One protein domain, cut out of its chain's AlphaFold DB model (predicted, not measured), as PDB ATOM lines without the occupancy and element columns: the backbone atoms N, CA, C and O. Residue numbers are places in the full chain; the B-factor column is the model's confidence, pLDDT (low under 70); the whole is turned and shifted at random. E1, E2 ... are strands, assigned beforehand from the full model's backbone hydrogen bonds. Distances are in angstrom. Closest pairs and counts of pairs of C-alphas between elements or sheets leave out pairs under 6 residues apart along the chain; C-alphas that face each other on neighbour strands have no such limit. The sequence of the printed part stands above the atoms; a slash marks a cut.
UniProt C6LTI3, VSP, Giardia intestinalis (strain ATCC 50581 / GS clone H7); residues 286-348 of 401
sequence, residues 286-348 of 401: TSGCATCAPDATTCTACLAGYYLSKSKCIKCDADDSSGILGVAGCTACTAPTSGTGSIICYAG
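AT A GLANCE: This is residues 286 to 348 of the 401 residues of the protein "VSP" of Giardia intestinalis (strain ATCC 50581 / GS clone H7) (UniProt C6LTI3). With little regular structure, three small hairpins, E1-E2, E3-E4 and E5-E6, follow one another along the longest axis, E3-E4 in the middle. The 63 printed residues, under half in named strands, are all strand in class; each hairpin is an antiparallel two-stranded sheet. The whole is compact, radius of gyration of the C-alphas 10.7 A, spanning 30 by 21 by 16 A.

HOW THE PARTS SIT: E1, residues 289 to 292, and E2, residues 299 to 302, form a hairpin at 162 degrees; N 290 and O 301 are 2.8 A apart, within hydrogen-bond range. E3, residues 306 to 309, and E4, residues 312 to 315, form another at 141 degrees, N 307 to O 314 2.8 A. The closest C-alphas of E2 and E4, Cys 302 and Cys 313, are 5.5 A apart. E5, residues 332 to 334, and E6, residues 344 to 347, form the third at 161 degrees, N 346 to O 332 2.8 A. The closest C-alphas of E3 and E5, Tyr 307 and Thr 334, are 5.3 A apart.

IN THESE COORDINATES: From first to last C-alpha, E1 to E6 measure 6.7, 7.1, 9.4, 9.9, 7.4 and 9.6 A. C-alpha 289 is at (54.736, -14.284, -45.193), C-alpha 347 at (48.224, -28.893, -35.383).

THE WHOLE: The farthest C-alphas, Pro 294 and Gly 348, are 32.2 A apart. The link E4 to E5 is long. The printed part has no cut; no printed residue is under 70 in pLDDT.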
ATOM      1  N   THR A 286      56.464  -8.971 -45.333       96.12
ATOM      2  CA  THR A 286      55.741  -8.654 -44.098       96.12
ATOM      3  C   THR A 286      55.629  -9.893 -43.206       96.12
ATOM      4  O   THR A 286      55.632 -11.031 -43.676       96.12
ATOM      5  N   SER A 287      55.554  -9.670 -41.893       93.88
ATOM      6  CA  SER A 287      55.476 -10.740 -40.896       93.88
ATOM      7  C   SER A 287      54.423 -11.794 -41.249       93.88
ATOM      8  O   SER A 287      53.288 -11.459 -41.576       93.88
ATOM      9  N   GLY A 288      54.799 -13.067 -41.117       92.56
ATOM     10  CA  GLY A 288      53.939 -14.212 -41.429       92.56
ATOM     11  C   GLY A 288      54.014 -14.680 -42.882       92.56
ATOM     12  O   GLY A 288      53.514 -15.759 -43.183       92.56
ATOM     13  N   CYS A 289      54.656 -13.930 -43.780       96.25
ATOM     14  CA  CYS A 289      54.736 -14.284 -45.193       96.25
ATOM     15  C   CYS A 289      56.016 -15.055 -45.511       96.25
ATOM     16  O   CYS A 289      57.119 -14.602 -45.207       96.25
ATOM     17  N   ALA A 290      55.852 -16.219 -46.138       94.25
ATOM     18  CA  ALA A 290      56.959 -17.029 -46.637       94.25
ATOM     19  C   ALA A 290      57.478 -16.473 -47.969       94.25
ATOM     20  O   ALA A 290      58.685 -16.420 -48.204       94.25
ATOM     21  N   THR A 291      56.563 -16.009 -48.822       95.12
ATOM     22  CA  THR A 291      56.866 -15.360 -50.102       95.12
ATOM     23  C   THR A 291      55.926 -14.180 -50.334       95.12
ATOM     24  O   THR A 291      54.772 -14.186 -49.892       95.12
ATOM     25  N   CYS A 292      56.410 -13.159 -51.037       96.44
ATOM     26  CA  CYS A 292      55.643 -11.968 -51.381       96.44
ATOM     27  C   CYS A 292      56.011 -11.459 -52.780       96.44
ATOM     28  O   CYS A 292      57.159 -11.579 -53.209       96.44
ATOM     29  N   ALA A 293      55.015 -10.952 -53.503       95.00
ATOM     30  CA  ALA A 293      55.144 -10.355 -54.826       95.00
ATOM     31  C   ALA A 293      53.872  -9.548 -55.166       95.00
ATOM     32  O   ALA A 293      52.778  -9.985 -54.809       95.00
ATOM     33  N   PRO A 294      53.974  -8.423 -55.897       94.50
ATOM     34  CA  PRO A 294      55.208  -7.816 -56.404       94.50
ATOM     35  C   PRO A 294      55.957  -6.980 -55.352       94.50
ATOM     36  O   PRO A 294      57.068  -6.537 -55.611       94.50
ATOM     37  N   ASP A 295      55.368  -6.769 -54.175       95.31
ATOM     38  CA  ASP A 295      55.914  -5.942 -53.099       95.31
ATOM     39  C   ASP A 295      55.926  -6.686 -51.753       95.31
ATOM     40  O   ASP A 295      55.378  -7.781 -51.614       95.31
ATOM     41  N   ALA A 296      56.560  -6.083 -50.744       95.94
ATOM     42  CA  ALA A 296      56.797  -6.705 -49.442       95.94
ATOM     43  C   ALA A 296      55.514  -6.960 -48.629       95.94
ATOM     44  O   ALA A 296      55.532  -7.719 -47.656       95.94
ATOM     45  N   THR A 297      54.407  -6.312 -48.987       95.50
ATOM     46  CA  THR A 297      53.116  -6.386 -48.288       95.50
ATOM     47  C   THR A 297      52.111  -7.306 -48.968       95.50
ATOM     48  O   THR A 297      51.143  -7.713 -48.326       95.50
ATOM     49  N   THR A 298      52.360  -7.683 -50.224       96.62
ATOM     50  CA  THR A 298      51.502  -8.578 -51.003       96.62
ATOM     51  C   THR A 298      52.021 -10.010 -50.910       96.62
ATOM     52  O   THR A 298      52.919 -10.421 -51.642       96.62
ATOM     53  N   CYS A 299      51.469 -10.787 -49.984       96.81
ATOM     54  CA  CYS A 299      51.929 -12.144 -49.713       96.81
ATOM     55  C   CYS A 299      51.312 -13.157 -50.673       96.81
ATOM     56  O   CYS A 299      50.118 -13.108 -50.966       96.81
ATOM     57  N   THR A 300      52.142 -14.085 -51.144       95.88
ATOM     58  CA  THR A 300      51.746 -15.160 -52.065       95.88
ATOM     59  C   THR A 300      51.760 -16.531 -51.397       95.88
ATOM     60  O   THR A 300      51.044 -17.426 -51.833       95.88
ATOM     61  N   ALA A 301      52.523 -16.683 -50.311       94.19
ATOM     62  CA  ALA A 301      52.485 -17.844 -49.433       94.19
ATOM     63  C   ALA A 301      52.785 -17.430 -47.990       94.19
ATOM     64  O   ALA A 301      53.507 -16.457 -47.738       94.19
ATOM     65  N   CYS A 302      52.253 -18.195 -47.043       94.44
ATOM     66  CA  CYS A 302      52.379 -17.933 -45.617       94.44
ATOM     67  C   CYS A 302      53.322 -18.921 -44.937       94.44
ATOM     68  O   CYS A 302      53.483 -20.056 -45.378       94.44
ATOM     69  N   LEU A 303      53.965 -18.460 -43.867       92.31
ATOM     70  CA  LEU A 303      54.742 -19.307 -42.968       92.31
ATOM     71  C   LEU A 303      53.804 -20.245 -42.195       92.31
ATOM     72  O   LEU A 303      52.623 -19.944 -42.016       92.31
ATOM     73  N   ALA A 304      54.345 -21.354 -41.688       88.56
ATOM     74  CA  ALA A 304      53.606 -22.242 -40.794       88.56
ATOM     75  C   ALA A 304      52.998 -21.456 -39.614       88.56
ATOM     76  O   ALA A 304      53.624 -20.546 -39.065       88.56
ATOM     77  N   GLY A 305      51.758 -21.793 -39.252       91.19
ATOM     78  CA  GLY A 305      50.971 -21.059 -38.254       91.19
ATOM     79  C   GLY A 305      50.216 -19.842 -38.789       91.19
ATOM     80  O   GLY A 305      49.574 -19.143 -38.005       91.19
ATOM     81  N   TYR A 306      50.247 -19.605 -40.102       94.62
ATOM     82  CA  TYR A 306      49.471 -18.565 -40.768       94.62
ATOM     83  C   TYR A 306      48.697 -19.131 -41.963       94.62
ATOM     84  O   TYR A 306      49.205 -19.984 -42.689       94.62
ATOM     85  N   TYR A 307      47.499 -18.605 -42.215       93.75
ATOM     86  CA  TYR A 307      46.735 -18.849 -43.437       93.75
ATOM     87  C   TYR A 307      46.744 -17.616 -44.342       93.75
ATOM     88  O   TYR A 307      46.827 -16.473 -43.879       93.75
ATOM     89  N   LEU A 308      46.645 -17.850 -45.651       94.25
ATOM     90  CA  LEU A 308      46.552 -16.783 -46.639       94.25
ATOM     91  C   LEU A 308      45.102 -16.300 -46.738       94.25
ATOM     92  O   LEU A 308      44.221 -17.054 -47.145       94.25
ATOM     93  N   SER A 309      44.864 -15.032 -46.408       93.81
ATOM     94  CA  SER A 309      43.616 -14.336 -46.710       93.81
ATOM     95  C   SER A 309      43.890 -13.193 -47.676       93.81
ATOM     96  O   SER A 309      44.557 -12.209 -47.339       93.81
ATOM     97  N   LYS A 310      43.373 -13.323 -48.902       91.44
ATOM     98  CA  LYS A 310      43.661 -12.421 -50.028       91.44
ATOM     99  C   LYS A 310      45.173 -12.338 -50.276       91.44
ATOM    100  O   LYS A 310      45.739 -13.246 -50.869       91.44
ATOM    101  N   SER A 311      45.820 -11.283 -49.795       93.62
ATOM    102  CA  SER A 311      47.265 -11.050 -49.935       93.62
ATOM    103  C   SER A 311      47.960 -10.862 -48.588       93.62
ATOM    104  O   SER A 311      49.059 -10.320 -48.528       93.62
ATOM    105  N   LYS A 312      47.310 -11.256 -47.488       94.81
ATOM    106  CA  LYS A 312      47.842 -11.143 -46.129       94.81
ATOM    107  C   LYS A 312      47.904 -12.510 -45.476       94.81
ATOM    108  O   LYS A 312      46.999 -13.323 -45.636       94.81
ATOM    109  N   CYS A 313      48.951 -12.724 -44.694       96.38
ATOM    110  CA  CYS A 313      49.071 -13.895 -43.843       96.38
ATOM    111  C   CYS A 313      48.547 -13.560 -42.450       96.38
ATOM    112  O   CYS A 313      49.076 -12.673 -41.779       96.38
ATOM    113  N   ILE A 314      47.498 -14.261 -42.032       95.94
ATOM    114  CA  ILE A 314      46.843 -14.096 -40.731       95.94
ATOM    115  C   ILE A 314      47.141 -15.335 -39.895       95.94
ATOM    116  O   ILE A 314      47.226 -16.433 -40.440       95.94
ATOM    117  N   LYS A 315      47.378 -15.172 -38.591       96.06
ATOM    118  CA  LYS A 315      47.685 -16.311 -37.719       96.06
ATOM    119  C   LYS A 315      46.498 -17.267 -37.650       96.06
ATOM    120  O   LYS A 315      45.362 -16.818 -37.625       96.06
ATOM    121  N   CYS A 316      46.768 -18.563 -37.543       95.31
ATOM    122  CA  CYS A 316      45.737 -19.599 -37.449       95.31
ATOM    123  C   CYS A 316      44.780 -19.445 -36.255       95.31
ATOM    124  O   CYS A 316      43.678 -19.983 -36.296       95.31
ATOM    125  N   ASP A 317      45.191 -18.726 -35.210       95.06
ATOM    126  CA  ASP A 317      44.414 -18.450 -34.000       95.06
ATOM    127  C   ASP A 317      43.754 -17.061 -33.990       95.06
ATOM    128  O   ASP A 317      43.216 -16.646 -32.963       95.06
ATOM    129  N   ALA A 318      43.796 -16.341 -35.113       95.19
ATOM    130  CA  ALA A 318      43.235 -15.006 -35.252       95.19
ATOM    131  C   ALA A 318      42.199 -14.945 -36.377       95.19
ATOM    132  O   ALA A 318      42.349 -15.591 -37.411       95.19
ATOM    133  N   ASP A 319      41.182 -14.109 -36.180       94.56
ATOM    134  CA  ASP A 319      40.165 -13.838 -37.191       94.56
ATOM    135  C   ASP A 319      40.668 -12.831 -38.231       94.56
ATOM    136  O   ASP A 319      41.428 -11.902 -37.929       94.56
ATOM    137  N   ASP A 320      40.176 -12.965 -39.462       93.44
ATOM    138  CA  ASP A 320      40.340 -11.955 -40.502       93.44
ATOM    139  C   ASP A 320      39.056 -11.142 -40.710       93.44
ATOM    140  O   ASP A 320      37.934 -11.646 -40.702       93.44
ATOM    141  N   SER A 321      39.252  -9.874 -41.055       88.25
ATOM    142  CA  SER A 321      38.242  -8.926 -41.534       88.25
ATOM    143  C   SER A 321      37.381  -9.412 -42.711       88.25
ATOM    144  O   SER A 321      36.324  -8.835 -42.963       88.25
ATOM    145  N   SER A 322      37.806 -10.449 -43.441       86.75
ATOM    146  CA  SER A 322      37.037 -11.051 -44.540       86.75
ATOM    147  C   SER A 322      36.042 -12.127 -44.084       86.75
ATOM    148  O   SER A 322      35.367 -12.700 -44.932       86.75
ATOM    149  N   GLY A 323      35.932 -12.399 -42.777       91.06
ATOM    150  CA  GLY A 323      35.008 -13.397 -42.226       91.06
ATOM    151  C   GLY A 323      35.573 -14.819 -42.171       91.06
ATOM    152  O   GLY A 323      34.803 -15.780 -42.128       91.06
ATOM    153  N   ILE A 324      36.903 -14.959 -42.196       95.31
ATOM    154  CA  ILE A 324      37.580 -16.215 -41.859       95.31
ATOM    155  C   ILE A 324      37.855 -16.203 -40.357       95.31
ATOM    156  O   ILE A 324      38.442 -15.241 -39.860       95.31
ATOM    157  N   LEU A 325      37.422 -17.255 -39.665       94.75
ATOM    158  CA  LEU A 325      37.530 -17.382 -38.215       94.75
ATOM    159  C   LEU A 325      38.716 -18.275 -37.850       94.75
ATOM    160  O   LEU A 325      38.811 -19.415 -38.322       94.75
ATOM    161  N   GLY A 326      39.609 -17.754 -37.015       93.75
ATOM    162  CA  GLY A 326      40.725 -18.510 -36.465       93.75
ATOM    163  C   GLY A 326      40.248 -19.549 -35.451       93.75
ATOM    164  O   GLY A 326      39.138 -19.480 -34.924       93.75
ATOM    165  N   VAL A 327      41.104 -20.522 -35.154       92.75
ATOM    166  CA  VAL A 327      40.853 -21.508 -34.098       92.75
ATOM    167  C   VAL A 327      41.894 -21.329 -33.005       92.75
ATOM    168  O   VAL A 327      43.096 -21.449 -33.248       92.75
ATOM    169  N   ALA A 328      41.433 -21.028 -31.791       92.50
ATOM    170  CA  ALA A 328      42.301 -20.737 -30.657       92.50
ATOM    171  C   ALA A 328      43.328 -21.860 -30.422       92.50
ATOM    172  O   ALA A 328      42.985 -23.040 -30.354       92.50
ATOM    173  N   GLY A 329      44.605 -21.486 -30.301       89.75
ATOM    174  CA  GLY A 329      45.707 -22.429 -30.097       89.75
ATOM    175  C   GLY A 329      46.155 -23.183 -31.353       89.75
ATOM    176  O   GLY A 329      47.120 -23.943 -31.281       89.75
ATOM    177  N   CYS A 330      45.520 -22.976 -32.509       92.38
ATOM    178  CA  CYS A 330      45.960 -23.604 -33.745       92.38
ATOM    179  C   CYS A 330      47.338 -23.076 -34.184       92.38
ATOM    180  O   CYS A 330      47.571 -21.875 -34.288       92.38
ATOM    181  N   THR A 331      48.257 -23.996 -34.465       91.50
ATOM    182  CA  THR A 331      49.668 -23.736 -34.808       91.50
ATOM    183  C   THR A 331      50.020 -24.074 -36.257       91.50
ATOM    184  O   THR A 331      51.090 -23.699 -36.725       91.50
ATOM    185  N   ALA A 332      49.124 -24.742 -36.986       91.62
ATOM    186  CA  ALA A 332      49.217 -24.960 -38.428       91.62
ATOM    187  C   ALA A 332      47.807 -25.113 -39.003       91.62
ATOM    188  O   ALA A 332      47.001 -25.833 -38.419       91.62
ATOM    189  N   CYS A 333      47.500 -24.460 -40.123       93.19
ATOM    190  CA  CYS A 333      46.149 -24.437 -40.678       93.19
ATOM    191  C   CYS A 333      46.121 -24.149 -42.183       93.19
ATOM    192  O   CYS A 333      47.134 -23.771 -42.771       93.19
ATOM    193  N   THR A 334      44.935 -24.264 -42.783       92.31
ATOM    194  CA  THR A 334      44.616 -23.674 -44.090       92.31
ATOM    195  C   THR A 334      43.332 -22.847 -44.027       92.31
ATOM    196  O   THR A 334      42.458 -23.088 -43.191       92.31
ATOM    197  N   ALA A 335      43.214 -21.882 -44.938       92.62
ATOM    198  CA  ALA A 335      41.979 -21.137 -45.145       92.62
ATOM    199  C   ALA A 335      40.866 -22.058 -45.691       92.62
ATOM    200  O   ALA A 335      41.171 -23.002 -46.431       92.62
ATOM    201  N   PRO A 336      39.587 -21.782 -45.372       90.44
ATOM    202  CA  PRO A 336      38.465 -22.523 -45.934       90.44
ATOM    203  C   PRO A 336      38.346 -22.285 -47.445       90.44
ATOM    204  O   PRO A 336      38.535 -21.167 -47.931       90.44
ATOM    205  N   THR A 337      37.969 -23.319 -48.197       85.62
ATOM    206  CA  THR A 337      37.816 -23.254 -49.665       85.62
ATOM    207  C   THR A 337      36.687 -22.320 -50.114       85.62
ATOM    208  O   THR A 337      36.740 -21.775 -51.214       85.62
ATOM    209  N   SER A 338      35.697 -22.079 -49.251       83.75
ATOM    210  CA  SER A 338      34.614 -21.103 -49.437       83.75
ATOM    211  C   SER A 338      35.067 -19.643 -49.321       83.75
ATOM    212  O   SER A 338      34.311 -18.745 -49.690       83.75
ATOM    213  N   GLY A 339      36.266 -19.379 -48.790       84.75
ATOM    214  CA  GLY A 339      36.777 -18.028 -48.530       84.75
ATOM    215  C   GLY A 339      36.169 -17.327 -47.305       84.75
ATOM    216  O   GLY A 339      36.592 -16.224 -46.969       84.75
ATOM    217  N   THR A 340      35.213 -17.962 -46.626       88.06
ATOM    218  CA  THR A 340      34.601 -17.535 -45.358       88.06
ATOM    219  C   THR A 340      34.347 -18.755 -44.473       88.06
ATOM    220  O   THR A 340      34.213 -19.870 -44.984       88.06
ATOM    221  N   GLY A 341      34.269 -18.555 -43.156       90.00
ATOM    222  CA  GLY A 341      34.095 -19.637 -42.180       90.00
ATOM    223  C   GLY A 341      35.373 -19.961 -41.406       90.00
ATOM    224  O   GLY A 341      36.355 -19.226 -41.477       90.00
ATOM    225  N   SER A 342      35.347 -21.036 -40.619       91.50
ATOM    226  CA  SER A 342      36.485 -21.415 -39.775       91.50
ATOM    227  C   SER A 342      37.635 -22.011 -40.592       91.50
ATOM    228  O   SER A 342      37.407 -22.675 -41.605       91.50
ATOM    229  N   ILE A 343      38.875 -21.762 -40.166       93.62
ATOM    230  CA  ILE A 343      40.059 -22.416 -40.737       93.62
ATOM    231  C   ILE A 343      40.053 -23.922 -40.456       93.62
ATOM    232  O   ILE A 343      39.484 -24.392 -39.474       93.62
ATOM    233  N   ILE A 344      40.740 -24.691 -41.299       91.19
ATOM    234  CA  ILE A 344      41.018 -26.101 -41.009       91.19
ATOM    235  C   ILE A 344      42.315 -26.141 -40.211       91.19
ATOM    236  O   ILE A 344      43.370 -25.767 -40.730       91.19
ATOM    237  N   CYS A 345      42.248 -26.571 -38.952       92.38
ATOM    238  CA  CYS A 345      43.426 -26.700 -38.104       92.38
ATOM    239  C   CYS A 345      44.093 -28.065 -38.299       92.38
ATOM    240  O   CYS A 345      43.423 -29.091 -38.231       92.38
ATOM    241  N   TYR A 346      45.414 -28.085 -38.481       91.44
ATOM    242  CA  TYR A 346      46.234 -29.292 -38.640       91.44
ATOM    243  C   TYR A 346      47.040 -29.656 -37.391       91.44
ATOM    244  O   TYR A 346      47.311 -30.831 -37.151       91.44
ATOM    245  N   ALA A 347      47.448 -28.669 -36.597       89.25
ATOM    246  CA  ALA A 347      48.224 -28.893 -35.383       89.25
ATOM    247  C   ALA A 347      47.894 -27.832 -34.333       89.25
ATOM    248  O   ALA A 347      47.721 -26.662 -34.663       89.25
ATOM    249  N   GLY A 348      47.872 -28.216 -33.064       84.69
ATOM    250  CA  GLY A 348      47.587 -27.356 -31.916       84.69
ATOM    251  C   GLY A 348      47.447 -28.209 -30.653       84.69
ATOM    252  O   GLY A 348      47.507 -29.440 -30.755       84.69
TER     253      GLY A 348